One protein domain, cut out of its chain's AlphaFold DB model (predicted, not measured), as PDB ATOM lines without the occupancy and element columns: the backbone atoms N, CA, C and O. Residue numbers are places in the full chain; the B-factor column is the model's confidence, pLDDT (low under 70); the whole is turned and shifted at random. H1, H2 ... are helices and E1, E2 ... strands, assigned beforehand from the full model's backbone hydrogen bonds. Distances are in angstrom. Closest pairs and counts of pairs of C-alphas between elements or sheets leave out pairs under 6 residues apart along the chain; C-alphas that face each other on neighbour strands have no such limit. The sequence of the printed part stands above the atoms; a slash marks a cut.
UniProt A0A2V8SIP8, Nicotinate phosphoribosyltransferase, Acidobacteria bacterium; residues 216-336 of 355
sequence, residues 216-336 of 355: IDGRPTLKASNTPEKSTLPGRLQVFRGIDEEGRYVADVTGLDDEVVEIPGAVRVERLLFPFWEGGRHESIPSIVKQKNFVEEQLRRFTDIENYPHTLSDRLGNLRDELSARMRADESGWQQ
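AT A GLANCE: This is residues 216 to 336 of the 355 residues of the protein "Nicotinate phosphoribosyltransferase" of Acidobacteria bacterium (UniProt A0A2V8SIP8). What would one see first in this model? A small twisted sheet of E1, E2, E3 and E4 stands between two helices at opposite ends of its strands: H2 runs on outward past one end, and H1 meets the other end with its last residues. Residues 277 to 282, 287 to 293 and the tail 329 to 336 stick out. What is it built of? The 121 printed residues hold E1, E2, E3, H1, E4 and H2 in that order, a mixed class with under half of the residues in named elements, and the mixed sheet has the order E3, E1, E2, E4. How is it shaped overall? It is loose and elongated, with a radius of gyration of the C-alphas of 18.8 A and spans of 65 by 39 by 25 A.

HOW THE PARTS SIT: How do the strands pair? E1, residues 237 to 243, and E2, residues 249 to 256, are an antiparallel hairpin, with N 240 and O 253 2.8 A apart, within hydrogen-bond range. E3, residues 268 to 271, is antiparallel to E1, with N 241 and O 270 at 2.8 A; E4, residues 310 to 312, is parallel to E2, with N 254 and O 311 at 2.8 A. Where are the helices? H2, residues 314 to 328, is on the sheet at a height of 6.4 A but over none of its strands; its closest C-alphas to E2 are those of Leu 316 and Gly 255, 5.4 A apart. H1, residues 288 to 301, only grazes the sheet with residues 298 to 301, and H1 and H2 are apart. Does a named unit join them? E3, H1 and E4 form a split strand-helix-strand unit, two strands of one sheet that follow each other among the strands with a helix between them in the chain and E1 and E2 between them in the sheet, and its crossover is right-handed. Are the helix backbones complete? In H2 every O i to N i+4 pair is within hydrogen-bond range, and in H1 9 of 10 are.

IN THESE COORDINATES: Where does the first element begin? C-alpha 237 of E1 is at (245.608, 379.278, 170.569). How long are the longer elements? E1 measures 19.8 A, E2 20.4 A, H1 20.3 A and H2 21.0 A from first to last C-alpha. Where does the last element end? C-alpha 328 of H2 is at (241.852, 368.288, 190.346).

THE WHOLE: How far does it reach? The two C-alphas farthest apart, those of Val 289 and Gln 336, are 65.7 A apart. Which links are long? Those from E2 to E3, 11 residues, and from E3 to H1, 16 residues, are long. Is anything missing or uncertain? The printed part has no cut, its mean pLDDT is 94.6, and no printed residue is under 70.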
ATOM      1  N   ILE A 216     238.877 383.029 179.814       96.56
ATOM      2  CA  ILE A 216     237.874 383.868 180.491       96.56
ATOM      3  C   ILE A 216     238.578 385.044 181.161       96.56
ATOM      4  O   ILE A 216     239.456 384.833 181.991       96.56
ATOM      5  N   ASP A 217     238.190 386.276 180.819       95.56
ATOM      6  CA  ASP A 217     238.771 387.506 181.393       95.56
ATOM      7  C   ASP A 217     240.315 387.524 181.325       95.56
ATOM      8  O   ASP A 217     241.025 387.760 182.302       95.56
ATOM      9  N   GLY A 218     240.856 387.134 180.165       94.56
ATOM     10  CA  GLY A 218     242.300 387.011 179.943       94.56
ATOM     11  C   GLY A 218     242.976 385.842 180.671       94.56
ATOM     12  O   GLY A 218     244.187 385.669 180.540       94.56
ATOM     13  N   ARG A 219     242.232 385.012 181.411       96.12
ATOM     14  CA  ARG A 219     242.762 383.861 182.153       96.12
ATOM     15  C   ARG A 219     242.486 382.557 181.402       96.12
ATOM     16  O   ARG A 219     241.324 382.258 181.116       96.12
ATOM     17  N   PRO A 220     243.519 381.754 181.094       97.12
ATOM     18  CA  PRO A 220     243.336 380.461 180.446       97.12
ATOM     19  C   PRO A 220     242.453 379.519 181.271       97.12
ATOM     20  O   PRO A 220     242.588 379.432 182.494       97.12
ATOM     21  N   THR A 221     241.561 378.802 180.594       96.31
ATOM     22  CA  THR A 221     240.683 377.791 181.194       96.31
ATOM     23  C   THR A 221     240.586 376.567 180.294       96.31
ATOM     24  O   THR A 221     240.868 376.641 179.102       96.31
ATOM     25  N   LEU A 222     240.192 375.429 180.857       95.69
ATOM     26  CA  LEU A 222     239.936 374.208 180.106       95.69
ATOM     27  C   LEU A 222     238.831 373.379 180.759       95.69
ATOM     28  O   LEU A 222     238.491 373.553 181.928       95.69
ATOM     29  N   LYS A 223     238.298 372.423 180.002       93.75
ATOM     30  CA  LYS A 223     237.478 371.330 180.517       93.75
ATOM     31  C   LYS A 223     238.383 370.127 180.770       93.75
ATOM     32  O   LYS A 223     238.893 369.526 179.824       93.75
ATOM     33  N   ALA A 224     238.520 369.740 182.037       88.75
ATOM     34  CA  ALA A 224     239.203 368.509 182.428       88.75
ATOM     35  C   ALA A 224     238.355 367.270 182.084       88.75
ATOM     36  O   ALA A 224     237.125 367.332 181.957       88.75
ATOM     37  N   SER A 225     238.993 366.117 181.896       86.88
ATOM     38  CA  SER A 225     238.319 364.888 181.477       86.88
ATOM     39  C   SER A 225     238.874 363.646 182.177       86.88
ATOM     40  O   SER A 225     240.063 363.583 182.485       86.88
ATOM     41  N   ASN A 226     238.013 362.642 182.386       82.62
ATOM     42  CA  ASN A 226     238.415 361.300 182.833       82.62
ATOM     43  C   ASN A 226     239.122 360.508 181.721       82.62
ATOM     44  O   ASN A 226     239.803 359.529 181.990       82.62
ATOM     45  N   THR A 227     238.962 360.946 180.472       84.88
ATOM     46  CA  THR A 227     239.751 360.504 179.318       84.88
ATOM     47  C   THR A 227     240.741 361.626 179.007       84.88
ATOM     48  O   THR A 227     240.270 362.662 178.519       84.88
ATOM     49  N   PRO A 228     242.041 361.490 179.336       80.31
ATOM     50  CA  PRO A 228     243.028 362.565 179.210       80.31
ATOM     51  C   PRO A 228     243.030 363.239 177.836       80.31
ATOM     52  O   PRO A 228     243.023 364.466 177.762       80.31
ATOM     53  N   GLU A 229     242.885 362.455 176.767       83.38
ATOM     54  CA  GLU A 229     242.873 362.898 175.367       83.38
ATOM     55  C   GLU A 229     241.650 363.766 175.018       83.38
ATOM     56  O   GLU A 229     241.639 364.455 174.003       83.38
ATOM     57  N   LYS A 230     240.603 363.750 175.855       86.81
ATOM     58  CA  LYS A 230     239.401 364.592 175.717       86.81
ATOM     59  C   LYS A 230     239.453 365.862 176.575       86.81
ATOM     60  O   LYS A 230     238.428 366.541 176.709       86.81
ATOM     61  N   SER A 231     240.581 366.150 177.219       90.75
ATOM     62  CA  SER A 231     240.786 367.430 177.904       90.75
ATOM     63  C   SER A 231     241.014 368.522 176.864       90.75
ATOM     64  O   SER A 231     241.710 368.306 175.874       90.75
ATOM     65  N   THR A 232     240.390 369.684 177.048       95.06
ATOM     66  CA  THR A 232     240.500 370.776 176.067       95.06
ATOM     67  C   THR A 232     241.787 371.572 176.273       95.06
ATOM     68  O   THR A 232     242.370 371.552 177.355       95.06
ATOM     69  N   LEU A 233     242.223 372.290 175.239       96.69
ATOM     70  CA  LEU A 233     243.419 373.127 175.302       96.69
ATOM     71  C   LEU A 233     243.082 374.516 175.878       96.69
ATOM     72  O   LEU A 233     242.075 375.098 175.466       96.69
ATOM     73  N   PRO A 234     243.878 375.033 176.829       97.50
ATOM     74  CA  PRO A 234     243.661 376.342 177.433       97.50
ATOM     75  C   PRO A 234     244.353 377.479 176.674       97.50
ATOM     76  O   PRO A 234     245.360 377.284 176.001       97.50
ATOM     77  N   GLY A 235     243.869 378.701 176.886       97.31
ATOM     78  CA  GLY A 235     244.501 379.931 176.415       97.31
ATOM     79  C   GLY A 235     244.089 380.337 175.002       97.31
ATOM     80  O   GLY A 235     243.277 379.681 174.350       97.31
ATOM     81  N   ARG A 236     244.634 381.462 174.527       97.19
ATOM     82  CA  ARG A 236     244.474 381.882 173.131       97.19
ATOM     83  C   ARG A 236     245.427 381.055 172.269       97.19
ATOM     84  O   ARG A 236     246.634 381.122 172.478       97.19
ATOM     85  N   LEU A 237     244.874 380.278 171.343       97.62
ATOM     86  CA  LEU A 237     245.608 379.278 170.569       97.62
ATOM     87  C   LEU A 237     245.979 379.787 169.174       97.62
ATOM     88  O   LEU A 237     245.247 380.575 168.575       97.62
ATOM     89  N   GLN A 238     247.074 379.252 168.645       98.19
ATOM     90  CA  GLN A 238     247.511 379.397 167.261       98.19
ATOM     91  C   GLN A 238     247.977 378.040 166.720       98.19
ATOM     92  O   GLN A 238     248.434 377.185 167.478       98.19
ATOM     93  N   VAL A 239     247.865 377.850 165.403       98.44
ATOM     94  CA  VAL A 239     248.453 376.705 164.699       98.44
ATOM     95  C   VAL A 239     249.603 377.208 163.837       98.44
ATOM     96  O   VAL A 239     249.425 378.098 163.005       98.44
ATOM     97  N   PHE A 240     250.780 376.635 164.051       98.69
ATOM     98  CA  PHE A 240     252.018 376.951 163.358       98.69
ATOM     99  C   PHE A 240     252.348 375.830 162.376       98.69
ATOM    100  O   PHE A 240     252.386 374.672 162.776       98.69
ATOM    101  N   ARG A 241     252.598 376.157 161.109       98.56
ATOM    102  CA  ARG A 241     252.944 375.201 160.054       98.56
ATOM    103  C   ARG A 241     254.394 375.351 159.638       98.56
ATOM    104  O   ARG A 241     254.801 376.432 159.214       98.56
ATOM    105  N   GLY A 242     255.146 374.261 159.720       98.44
ATOM    106  CA  GLY A 242     256.525 374.182 159.256       98.44
ATOM    107  C   GLY A 242     256.602 373.919 157.756       98.44
ATOM    108  O   GLY A 242     255.857 373.091 157.221       98.44
ATOM    109  N   ILE A 243     257.520 374.614 157.088       98.44
ATOM    110  CA  ILE A 243     257.755 374.542 155.647       98.44
ATOM    111  C   ILE A 243     259.250 374.331 155.392       98.44
ATOM    112  O   ILE A 243     260.059 375.102 155.914       98.44
ATOM    113  N   ASP A 244     259.607 373.313 154.608       97.88
ATOM    114  CA  ASP A 244     260.998 373.022 154.219       97.88
ATOM    115  C   ASP A 244     261.491 373.884 153.036       97.88
ATOM    116  O   ASP A 244     260.784 374.775 152.551       97.88
ATOM    117  N   GLU A 245     262.737 373.665 152.603       97.56
ATOM    118  CA  GLU A 245     263.379 374.417 151.512       97.56
ATOM    119  C   GLU A 245     262.671 374.211 150.165       97.56
ATOM    120  O   GLU A 245     262.586 375.137 149.354       97.56
ATOM    121  N   GLU A 246     262.096 373.028 149.949       97.06
ATOM    122  CA  GLU A 246     261.315 372.667 148.767       97.06
ATOM    123  C   GLU A 246     259.871 373.198 148.817       97.06
ATOM    124  O   GLU A 246     259.099 373.032 147.865       97.06
ATOM    125  N   GLY A 247     259.482 373.851 149.913       97.06
ATOM    126  CA  GLY A 247     258.151 374.407 150.109       97.06
ATOM    127  C   GLY A 247     257.094 373.376 150.511       97.06
ATOM    128  O   GLY A 247     255.901 373.689 150.439       97.06
ATOM    129  N   ARG A 248     257.476 372.169 150.935       97.94
ATOM    130  CA  ARG A 248     256.577 371.133 151.464       97.94
ATOM    131  C   ARG A 248     256.186 371.438 152.900       97.94
ATOM    132  O   ARG A 248     256.888 372.135 153.624       97.94
ATOM    133  N   TYR A 249     255.057 370.885 153.319       98.19
ATOM    134  CA  TYR A 249     254.632 370.913 154.712       98.19
ATOM    135  C   TYR A 249     255.262 369.763 155.483       98.19
ATOM    136  O   TYR A 249     255.139 368.610 155.064       98.19
ATOM    137  N   VAL A 250     255.892 370.079 156.618       97.62
ATOM    138  CA  VAL A 250     256.616 369.086 157.432       97.62
ATOM    139  C   VAL A 250     255.901 368.716 158.729       97.62
ATOM    140  O   VAL A 250     255.926 367.549 159.110       97.62
ATOM    141  N   ALA A 251     255.254 369.673 159.400       98.19
ATOM    142  CA  ALA A 251     254.483 369.443 160.622       98.19
ATOM    143  C   ALA A 251     253.636 370.670 160.987       98.19
ATOM    144  O   ALA A 251     254.010 371.803 160.671       98.19
ATOM    145  N   ASP A 252     252.543 370.441 161.718       98.56
ATOM    146  CA  ASP A 252     251.815 371.497 162.425       98.56
ATOM    147  C   ASP A 252     252.068 371.407 163.943       98.56
ATOM    148  O   ASP A 252     252.069 370.329 164.541       98.56
ATOM    149  N   VAL A 253     252.243 372.553 164.597       98.62
ATOM    150  CA  VAL A 253     252.325 372.674 166.057       98.62
ATOM    151  C   VAL A 253     251.203 373.585 166.530       98.62
ATOM    152  O   VAL A 253     251.081 374.719 166.074       98.62
ATOM    153  N   THR A 254     250.369 373.110 167.451       98.50
ATOM    154  CA  THR A 254     249.405 373.968 168.152       98.50
ATOM    155  C   THR A 254     250.077 374.541 169.395       98.50
ATOM    156  O   THR A 254     250.545 373.782 170.241       98.50
ATOM    157  N   GLY A 255     250.121 375.864 169.516       98.25
ATOM    158  CA  GLY A 255     250.733 376.570 170.645       98.25
ATOM    159  C   GLY A 255     249.886 377.753 171.096       98.25
ATOM    160  O   GLY A 255     248.785 377.976 170.580       98.25
ATOM    161  N   LEU A 256     250.384 378.526 172.059       98.06
ATOM    162  CA  LEU A 256     249.772 379.804 172.411       98.06
ATOM    163  C   LEU A 256     250.032 380.851 171.321       98.06
ATOM    164  O   LEU A 256     251.031 380.825 170.605       98.06
ATOM    165  N   ASP A 257     249.104 381.792 171.193       97.38
ATOM    166  CA  ASP A 257     249.102 382.815 170.145       97.38
ATOM    167  C   ASP A 257     250.339 383.724 170.156       97.38
ATOM    168  O   ASP A 257     250.757 384.199 169.100       97.38
ATOM    169  N   ASP A 258     250.951 383.926 171.321       96.31
ATOM    170  CA  ASP A 258     252.149 384.741 171.534       96.31
ATOM    171  C   ASP A 258     253.466 383.950 171.414       96.31
ATOM    172  O   ASP A 258     254.539 384.514 171.626       96.31
ATOM    173  N   GLU A 259     253.415 382.655 171.087       97.06
ATOM    174  CA  GLU A 259     254.616 381.832 170.945       97.06
ATOM    175  C   GLU A 259     255.349 382.057 169.622       97.06
ATOM    176  O   GLU A 259     254.762 382.297 168.563       97.06
ATOM    177  N   VAL A 260     256.670 381.897 169.704       96.38
ATOM    178  CA  VAL A 260     257.545 381.657 168.561       96.38
ATOM    179  C   VAL A 260     257.943 380.189 168.624       96.38
ATOM    180  O   VAL A 260     258.564 379.761 169.594       96.38
ATOM    181  N   VAL A 261     257.539 379.417 167.615       96.38
ATOM    182  CA  VAL A 261     257.746 377.967 167.560       96.38
ATOM    183  C   VAL A 261     258.774 377.642 166.485       96.38
ATOM    184  O   VAL A 261     258.637 378.077 165.343       96.38
ATOM    185  N   GLU A 262     259.774 376.842 166.843       96.25
ATOM    186  CA  GLU A 262     260.688 376.209 165.894       96.25
ATOM    187  C   GLU A 262     260.192 374.797 165.572       96.25
ATOM    188  O   GLU A 262     259.772 374.056 166.462       96.25
ATOM    189  N   ILE A 263     260.222 374.420 164.293       97.81
ATOM    190  CA  ILE A 263     259.760 373.112 163.825       97.81
ATOM    191  C   ILE A 263     260.939 372.410 163.142       97.81
ATOM    192  O   ILE A 263     261.452 372.937 162.152       97.81
ATOM    193  N   PRO A 264     261.389 371.240 163.633       96.25
ATOM    194  CA  PRO A 264     262.486 370.506 163.012       96.25
ATOM    195  C   PRO A 264     262.236 370.235 161.525       96.25
ATOM    196  O   PRO A 264     261.166 369.767 161.141       96.25
ATOM    197  N   GLY A 265     263.236 370.529 160.692       95.75
ATOM    198  CA  GLY A 265     263.144 370.387 159.235       95.75
ATOM    199  C   GLY A 265     262.434 371.541 158.518       95.75
ATOM    200  O   GLY A 265     262.422 371.557 157.292       95.75
ATOM    201  N   ALA A 266     261.880 372.519 159.240       97.81
ATOM    202  CA  ALA A 266     261.316 373.719 158.638       97.81
ATOM    203  C   ALA A 266     262.364 374.836 158.530       97.81
ATOM    204  O   ALA A 266     263.053 375.152 159.498       97.81
ATOM    205  N   VAL A 267     262.421 375.494 157.373       98.12
ATOM    206  CA  VAL A 267     263.158 376.757 157.178       98.12
ATOM    207  C   VAL A 267     262.262 377.982 157.340       98.12
ATOM    208  O   VAL A 267     262.749 379.094 157.546       98.12
ATOM    209  N   ARG A 268     260.940 377.790 157.267       97.75
ATOM    210  CA  ARG A 268     259.932 378.817 157.539       97.75
ATOM    211  C   ARG A 268     258.799 378.235 158.370       97.75
ATOM    212  O   ARG A 268     258.345 377.125 158.112       97.75
ATOM    213  N   VAL A 269     258.309 379.019 159.326       98.25
ATOM    214  CA  VAL A 269     257.115 378.692 160.113       98.25
ATOM    215  C   VAL A 269     256.049 379.753 159.859       98.25
ATOM    216  O   VAL A 269     256.300 380.948 160.009       98.25
ATOM    217  N   GLU A 270     254.863 379.316 159.447       97.62
ATOM    218  CA  GLU A 270     253.706 380.176 159.183       97.62
ATOM    219  C   GLU A 270     252.624 379.987 160.242       97.62
ATOM    220  O   GLU A 270     252.448 378.901 160.780       97.62
ATOM    221  N   ARG A 271     251.863 381.042 160.522       98.06
ATOM    222  CA  ARG A 271     250.668 380.988 161.376       98.06
ATOM    223  C   ARG A 271     249.460 380.698 160.491       98.06
ATOM    224  O   ARG A 271     249.384 381.261 159.406       98.06
ATOM    225  N   LEU A 272     248.534 379.840 160.920       97.38
ATOM    226  CA  LEU A 272     247.383 379.439 160.095       97.38
ATOM    227  C   LEU A 272     246.070 380.119 160.489       97.38
ATOM    228  O   LEU A 272     245.173 380.242 159.655       97.38
ATOM    229  N   LEU A 273     245.927 380.540 161.747       96.31
ATOM    230  CA  LEU A 273     244.742 381.250 162.217       96.31
ATOM    231  C   LEU A 273     244.945 382.753 162.044       96.31
ATOM    232  O   LEU A 273     245.840 383.343 162.655       96.31
ATOM    233  N   PHE A 274     244.064 383.357 161.249       93.06
ATOM    234  CA  PHE A 274     244.008 384.792 160.999       93.06
ATOM    235  C   PHE A 274     242.633 385.346 161.388       93.06
ATOM    236  O   PHE A 274     241.635 384.621 161.290       93.06
ATOM    237  N   PRO A 275     242.544 386.616 161.817       92.62
ATOM    238  CA  PRO A 275     241.264 387.270 162.047       92.62
ATOM    239  C   PRO A 275     240.414 387.249 160.770       92.62
ATOM    240  O   PRO A 275     240.821 387.773 159.740       92.62
ATOM    241  N   PHE A 276     239.236 386.626 160.834       93.94
ATOM    242  CA  PHE A 276     238.246 386.678 159.750       93.94
ATOM    243  C   PHE A 276     237.194 387.761 159.991       93.94
ATOM    244  O   PHE A 276     236.661 388.319 159.041       93.94
ATOM    245  N   TRP A 277     236.877 388.039 161.257       95.00
ATOM    246  CA  TRP A 277     235.878 389.019 161.663       95.00
ATOM    247  C   TRP A 277     236.481 389.974 162.688       95.00
ATOM    248  O   TRP A 277     236.839 389.554 163.788       95.00
ATOM    249  N   GLU A 278     236.551 391.260 162.355       93.00
ATOM    250  CA  GLU A 278     237.097 392.299 163.226       93.00
ATOM    251  C   GLU A 278     236.304 393.603 163.065       93.00
ATOM    252  O   GLU A 278     235.894 393.984 161.969       93.00
ATOM    253  N   GLY A 279     236.002 394.278 164.180       91.38
ATOM    254  CA  GLY A 279     235.285 395.560 164.155       91.38
ATOM    255  C   GLY A 279     233.898 395.524 163.491       91.38
ATOM    256  O   GLY A 279     233.449 396.537 162.961       91.38
ATOM    257  N   GLY A 280     233.223 394.368 163.484       93.44
ATOM    258  CA  GLY A 280     231.905 394.201 162.854       93.44
ATOM    259  C   GLY A 280     231.943 393.984 161.339       93.44
ATOM    260  O   GLY A 280     230.900 394.062 160.693       93.44
ATOM    261  N   ARG A 281     233.123 393.736 160.763       93.88
ATOM    262  CA  ARG A 281     233.308 393.423 159.344       93.88
ATOM    263  C   ARG A 281     234.014 392.086 159.203       93.88
ATOM    264  O   ARG A 281     234.844 391.742 160.040       93.88
ATOM    265  N   HIS A 282     233.685 391.361 158.141       95.38
ATOM    266  CA  HIS A 282     234.401 390.153 157.767       95.38
ATOM    267  C   HIS A 282     235.335 390.398 156.586       95.38
ATOM    268  O   HIS A 282     235.078 391.262 155.743       95.38
ATOM    269  N   GLU A 283     236.374 389.581 156.500       93.69
ATOM    270  CA  GLU A 283     237.222 389.480 155.321       93.69
ATOM    271  C   GLU A 283     236.430 388.985 154.105       93.69
ATOM    272  O   GLU A 283     235.408 388.295 154.217       93.69
ATOM    273  N   SER A 284     236.893 389.337 152.906       93.50
ATOM    274  CA  SER A 284     236.238 388.894 151.675       93.50
ATOM    275  C   SER A 284     236.332 387.374 151.529       93.50
ATOM    276  O   SER A 284     237.430 386.818 151.545       93.50
ATOM    277  N   ILE A 285     235.196 386.705 151.327       93.12
ATOM    278  CA  ILE A 285     235.163 385.261 151.079       93.12
ATOM    279  C   ILE A 285     235.556 385.010 149.613       93.12
ATOM    280  O   ILE A 285     234.909 385.551 148.712       93.12
ATOM    281  N   PRO A 286     236.599 384.207 149.329       94.56
ATOM    282  CA  PRO A 286     236.972 383.877 147.957       94.56
ATOM    283  C   PRO A 286     235.863 383.101 147.238       94.56
ATOM    284  O   PRO A 286     235.120 382.344 147.863       94.56
ATOM    285  N   SER A 287     235.788 383.216 145.909       96.31
ATOM    286  CA  SER A 287     234.866 382.388 145.118       96.31
ATOM    287  C   SER A 287     235.161 380.896 145.298       96.31
ATOM    288  O   SER A 287     236.300 380.509 145.571       96.31
ATOM    289  N   ILE A 288     234.160 380.038 145.093       96.94
ATOM    290  CA  ILE A 288     234.323 378.585 145.261       96.94
ATOM    291  C   ILE A 288     235.401 377.995 144.336       96.94
ATOM    292  O   ILE A 288     236.079 377.045 144.711       96.94
ATOM    293  N   VAL A 289     235.642 378.612 143.172       97.06
ATOM    294  CA  VAL A 289     236.739 378.252 142.259       97.06
ATOM    295  C   VAL A 289     238.100 378.579 142.877       97.06
ATOM    296  O   VAL A 289     239.002 377.747 142.853       97.06
ATOM    297  N   LYS A 290     238.254 379.763 143.490       97.31
ATOM    298  CA  LYS A 290     239.489 380.113 144.210       97.31
ATOM    299  C   LYS A 290     239.715 379.192 145.408       97.31
ATOM    300  O   LYS A 290     240.848 378.795 145.645       97.31
ATOM    301  N   GLN A 291     238.652 378.829 146.126       97.44
ATOM    302  CA  GLN A 291     238.734 377.882 147.240       97.44
ATOM    303  C   GLN A 291     239.148 376.479 146.769       97.44
ATOM    304  O   GLN A 291     240.024 375.877 147.382       97.44
ATOM    305  N   LYS A 292     238.591 375.982 145.657       97.31
ATOM    306  CA  LYS A 292     238.999 374.711 145.041       97.31
ATOM    307  C   LYS A 292     240.474 374.720 144.628       97.31
ATOM    308  O   LYS A 292     241.223 373.829 145.013       97.31
ATOM    309  N   ASN A 293     240.909 375.764 143.918       97.38
ATOM    310  CA  ASN A 293     242.308 375.915 143.507       97.38
ATOM    311  C   ASN A 293     243.248 375.971 144.715       97.38
ATOM    312  O   ASN A 293     244.321 375.373 144.689       97.38
ATOM    313  N   PHE A 294     242.830 376.650 145.786       96.81
ATOM    314  CA  PHE A 294     243.571 376.669 147.039       96.81
ATOM    315  C   PHE A 294     243.707 375.255 147.615       96.81
ATOM    316  O   PHE A 294     244.819 374.844 147.918       96.81
ATOM    317  N   VAL A 295     242.627 374.469 147.705       96.06
ATOM    318  CA  VAL A 295     242.702 373.069 148.171       96.06
ATOM    319  C   VAL A 295     243.689 372.249 147.335       96.06
ATOM    320  O   VAL A 295     244.531 371.554 147.904       96.06
ATOM    321  N   GLU A 296     243.640 372.357 146.006       95.06
ATOM    322  CA  GLU A 296     244.551 371.643 145.101       95.06
ATOM    323  C   GLU A 296     246.019 372.059 145.292       95.06
ATOM    324  O   GLU A 296     246.909 371.207 145.340       95.06
ATOM    325  N   GLU A 297     246.284 373.358 145.439       96.31
ATOM    326  CA  GLU A 297     247.622 373.889 145.706       96.31
ATOM    327  C   GLU A 297     248.154 373.407 147.058       96.31
ATOM    328  O   GLU A 297     249.282 372.921 147.145       96.31
ATOM    329  N   GLN A 298     247.334 373.488 148.108       95.88
ATOM    330  CA  GLN A 298     247.703 373.050 149.450       95.88
ATOM    331  C   GLN A 298     247.988 371.548 149.490       95.88
ATOM    332  O   GLN A 298     248.996 371.136 150.064       95.88
ATOM    333  N   LEU A 299     247.145 370.730 148.851       95.25
ATOM    334  CA  LEU A 299     247.300 369.276 148.820       95.25
ATOM    335  C   LEU A 299     248.643 368.867 148.210       95.25
ATOM    336  O   LEU A 299     249.307 367.972 148.728       95.25
ATOM    337  N   ARG A 300     249.093 369.570 147.163       95.56
ATOM    338  CA  ARG A 300     250.393 369.312 146.528       95.56
ATOM    339  C   ARG A 300     251.570 369.524 147.464       95.56
ATOM    340  O   ARG A 300     252.614 368.953 147.185       95.56
ATOM    341  N   ARG A 301     251.436 370.307 148.536       97.31
ATOM    342  CA  ARG A 301     252.521 370.597 149.488       97.31
ATOM    343  C   ARG A 301     252.674 369.524 150.568       97.31
ATOM    344  O   ARG A 301     253.728 369.457 151.192       97.31
ATOM    345  N   PHE A 302     251.684 368.653 150.759       96.81
ATOM    346  CA  PHE A 302     251.783 367.515 151.677       96.81
ATOM    347  C   PHE A 302     252.483 366.331 151.009       96.81
ATOM    348  O   PHE A 302     252.049 365.855 149.962       96.81
ATOM    349  N   THR A 303     253.585 365.851 151.594       94.06
ATOM    350  CA  THR A 303     254.289 364.627 151.136       94.06
ATOM    351  C   THR A 303     253.488 363.381 151.472       94.06
ATOM    352  O   THR A 303     253.288 362.532 150.610       94.06
ATOM    353  N   ASP A 304     252.973 363.322 152.695       93.69
ATOM    354  CA  ASP A 304     252.037 362.303 153.136       93.69
ATOM    355  C   ASP A 304     251.011 362.969 154.055       93.69
ATOM    356  O   ASP A 304     251.296 363.280 155.210       93.69
ATOM    357  N   ILE A 305     249.828 363.253 153.507       93.81
ATOM    358  CA  ILE A 305     248.744 363.884 154.265       93.81
ATOM    359  C   ILE A 305     248.118 362.923 155.285       93.81
ATOM    360  O   ILE A 305     247.577 363.376 156.291       93.81
ATOM    361  N   GLU A 306     248.204 361.609 155.056       91.38
ATOM    362  CA  GLU A 306     247.618 360.595 155.942       91.38
ATOM    363  C   GLU A 306     248.469 360.400 157.206       91.38
ATOM    364  O   GLU A 306     247.934 360.064 158.260       91.38
ATOM    365  N   ASN A 307     249.779 360.664 157.121       95.12
ATOM    366  CA  ASN A 307     250.724 360.564 158.240       95.12
ATOM    367  C   ASN A 307     251.364 361.913 158.616       95.12
ATOM    368  O   ASN A 307     252.483 361.957 159.128       95.12
ATOM    369  N   TYR A 308     250.663 363.024 158.368       97.00
ATOM    370  CA  TYR A 308     251.183 364.364 158.630       97.00
ATOM    371  C   TYR A 308     251.350 364.649 160.142       97.00
ATOM    372  O   TYR A 308     250.365 364.570 160.894       97.00
ATOM    373  N   PRO A 309     252.563 365.003 160.622       97.31
ATOM    374  CA  PRO A 309     252.805 365.252 162.040       97.31
ATOM    375  C   PRO A 309     252.037 366.466 162.570       97.31
ATOM    376  O   PRO A 309     252.090 367.556 162.003       97.31
ATOM    377  N   HIS A 310     251.369 366.286 163.709       96.38
ATOM    378  CA  HIS A 310     250.734 367.364 164.459       96.38
ATOM    379  C   HIS A 310     251.019 367.204 165.955       96.38
ATOM    380  O   HIS A 310     250.828 366.125 166.517       96.38
ATOM    381  N   THR A 311     251.501 368.260 166.608       97.19
ATOM    382  CA  THR A 311     251.901 368.224 168.029       97.19
ATOM    383  C   THR A 311     251.446 369.473 168.785       97.19
ATOM    384  O   THR A 311     250.926 370.419 168.192       97.19
ATOM    385  N   LEU A 312     251.592 369.464 170.112       97.56
ATOM    386  CA  LEU A 312     251.435 370.653 170.951       97.56
ATOM    387  C   LEU A 312     252.815 371.242 171.245       97.56
ATOM    388  O   LEU A 312     253.772 370.483 171.382       97.56
ATOM    389  N   SER A 313     252.910 372.562 171.395       98.25
ATOM    390  CA  SER A 313     254.124 373.173 171.937       98.25
ATOM    391  C   SER A 313     254.305 372.817 173.415       98.25
ATOM    392  O   SER A 313     253.327 372.603 174.140       98.25
ATOM    393  N   ASP A 314     255.555 372.806 173.887       97.56
ATOM    394  CA  ASP A 314     255.870 372.495 175.286       97.56
ATOM    395  C   ASP A 314     255.165 373.452 176.255       97.56
ATOM    396  O   ASP A 314     254.626 373.036 177.277       97.56
ATOM    397  N   ARG A 315     255.109 374.748 175.921       97.81
ATOM    398  CA  ARG A 315     254.473 375.762 176.770       97.81
ATOM    399  C   ARG A 315     252.961 375.556 176.866       97.81
ATOM    400  O   ARG A 315     252.417 375.641 177.968       97.81
ATOM    401  N   LEU A 316     252.285 375.243 175.758       97.88
ATOM    402  CA  LEU A 316     250.862 374.907 175.784       97.88
ATOM    403  C   LEU A 316     250.602 373.594 176.541       97.88
ATOM    404  O   LEU A 316     249.649 373.518 177.320       97.88
ATOM    405  N   GLY A 317     251.446 372.579 176.332       96.31
ATOM    406  CA  GLY A 317     251.382 371.301 177.045       96.31
ATOM    407  C   GLY A 317     251.493 371.483 178.559       96.31
ATOM    408  O   GLY A 317     250.597 371.071 179.295       96.31
ATOM    409  N   ASN A 318     252.519 372.207 179.011       96.81
ATOM    410  CA  ASN A 318     252.731 372.517 180.424       96.81
ATOM    411  C   ASN A 318     251.554 373.302 181.017       96.81
ATOM    412  O   ASN A 318     251.045 372.937 182.074       96.81
ATOM    413  N   LEU A 319     251.044 374.322 180.312       97.06
ATOM    414  CA  LEU A 319     249.882 375.090 180.773       97.06
ATOM    415  C   LEU A 319     248.638 374.204 180.940       97.06
ATOM    416  O   LEU A 319     247.904 374.339 181.921       97.06
ATOM    417  N   ARG A 320     248.379 373.296 179.992       95.88
ATOM    418  CA  ARG A 320     247.278 372.323 180.084       95.88
ATOM    419  C   ARG A 320     247.432 371.439 181.318       95.88
ATOM    420  O   ARG A 320     246.448 371.229 182.034       95.88
ATOM    421  N   ASP A 321     248.630 370.926 181.559       93.44
ATOM    422  CA  ASP A 321     248.883 369.955 182.622       93.44
ATOM    423  C   ASP A 321     248.837 370.614 184.007       93.44
ATOM    424  O   ASP A 321     248.149 370.114 184.900       93.44
ATOM    425  N   GLU A 322     249.429 371.801 184.159       94.44
ATOM    426  CA  GLU A 322     249.341 372.618 185.376       94.44
ATOM    427  C   GLU A 322     247.894 372.991 185.718       94.44
ATOM    428  O   GLU A 322     247.449 372.836 186.860       94.44
ATOM    429  N   LEU A 323     247.118 373.456 184.732       94.38
ATOM    430  CA  LEU A 323     245.710 373.799 184.939       94.38
ATOM    431  C   LEU A 323     244.870 372.576 185.290       94.38
ATOM    432  O   LEU A 323     244.011 372.658 186.167       94.38
ATOM    433  N   SER A 324     245.128 371.442 184.641       91.81
ATOM    434  CA  SER A 324     244.437 370.187 184.936       91.81
ATOM    435  C   SER A 324     244.737 369.705 186.353       91.81
ATOM    436  O   SER A 324     243.816 369.302 187.064       91.81
ATOM    437  N   ALA A 325     245.996 369.795 186.792       89.62
ATOM    438  CA  ALA A 325     246.391 369.484 188.161       89.62
ATOM    439  C   ALA A 325     245.690 370.412 189.163       89.62
ATOM    440  O   ALA A 325     245.090 369.938 190.126       89.62
ATOM    441  N   ARG A 326     245.663 371.722 188.888       90.25
ATOM    442  CA  ARG A 326     244.978 372.707 189.736       90.25
ATOM    443  C   ARG A 326     243.470 372.470 189.828       90.25
ATOM    444  O   ARG A 326     242.907 372.640 190.898       90.25
ATOM    445  N   MET A 327     242.815 372.080 188.736       88.25
ATOM    446  CA  MET A 327     241.380 371.756 188.734       88.25
ATOM    447  C   MET A 327     241.048 370.473 189.500       88.25
ATOM    448  O   MET A 327     239.911 370.302 189.930       88.25
ATOM    449  N   ARG A 328     242.010 369.552 189.615       84.50
ATOM    450  CA  ARG A 328     241.852 368.288 190.346       84.50
ATOM    451  C   ARG A 328     242.206 368.410 191.825       84.50
ATOM    452  O   ARG A 328     241.803 367.551 192.600       84.50
ATOM    453  N   ALA A 329     242.949 369.445 192.208       85.50
ATOM    454  CA  ALA A 329     243.192 369.757 193.605       85.50
ATOM    455  C   ALA A 329     241.876 370.192 194.269       85.50
ATOM    456  O   ALA A 329     241.239 371.151 193.835       85.50
ATOM    457  N   ASP A 330     241.473 369.477 195.318       82.31
ATOM    458  CA  ASP A 330     240.272 369.768 196.095       82.31
ATOM    459  C   ASP A 330     240.597 369.718 197.590       82.31
ATOM    460  O   ASP A 330     240.965 368.677 198.136       82.31
ATOM    461  N   GLU A 331     240.449 370.868 198.242       84.25
ATOM    462  CA  GLU A 331     240.653 371.061 199.680       84.25
ATOM    463  C   GLU A 331     239.346 371.471 200.384       84.25
ATOM    464  O   GLU A 331     239.363 372.007 201.489       84.25
ATOM    465  N   SER A 332     238.188 371.231 199.759       86.38
ATOM    466  CA  SER A 332     236.880 371.650 200.286       86.38
ATOM    467  C   SER A 332     236.476 370.962 201.593       86.38
ATOM    468  O   SER A 332     235.525 371.396 202.245       86.38
ATOM    469  N   GLY A 333     237.166 369.886 201.983       85.31
ATOM    470  CA  GLY A 333     236.844 369.116 203.182       85.31
ATOM    471  C   GLY A 333     235.505 368.387 203.081       85.31
ATOM    472  O   GLY A 333     234.917 368.047 204.110       85.31
ATOM    473  N   TRP A 334     235.012 368.134 201.861       87.25
ATOM    474  CA  TRP A 334     233.726 367.475 201.613       87.25
ATOM    475  C   TRP A 334     233.587 366.139 202.355       87.25
ATOM    476  O   TRP A 334     232.473 365.759 202.714       87.25
ATOM    477  N   GLN A 335     234.702 365.461 202.652       84.25
ATOM    478  CA  GLN A 335     234.759 364.209 203.410       84.25
ATOM    479  C   GLN A 335     234.200 364.344 204.836       84.25
ATOM    480  O   GLN A 335     233.793 363.352 205.429       84.25
ATOM    481  N   GLN A 336     234.185 365.556 205.403       88.19
ATOM    482  CA  GLN A 336     233.636 365.826 206.738       88.19
ATOM    483  C   GLN A 336     232.112 366.026 206.724       88.19
ATOM    484  O   GLN A 336     231.480 365.992 207.777       88.19
TER     485      GLN A 336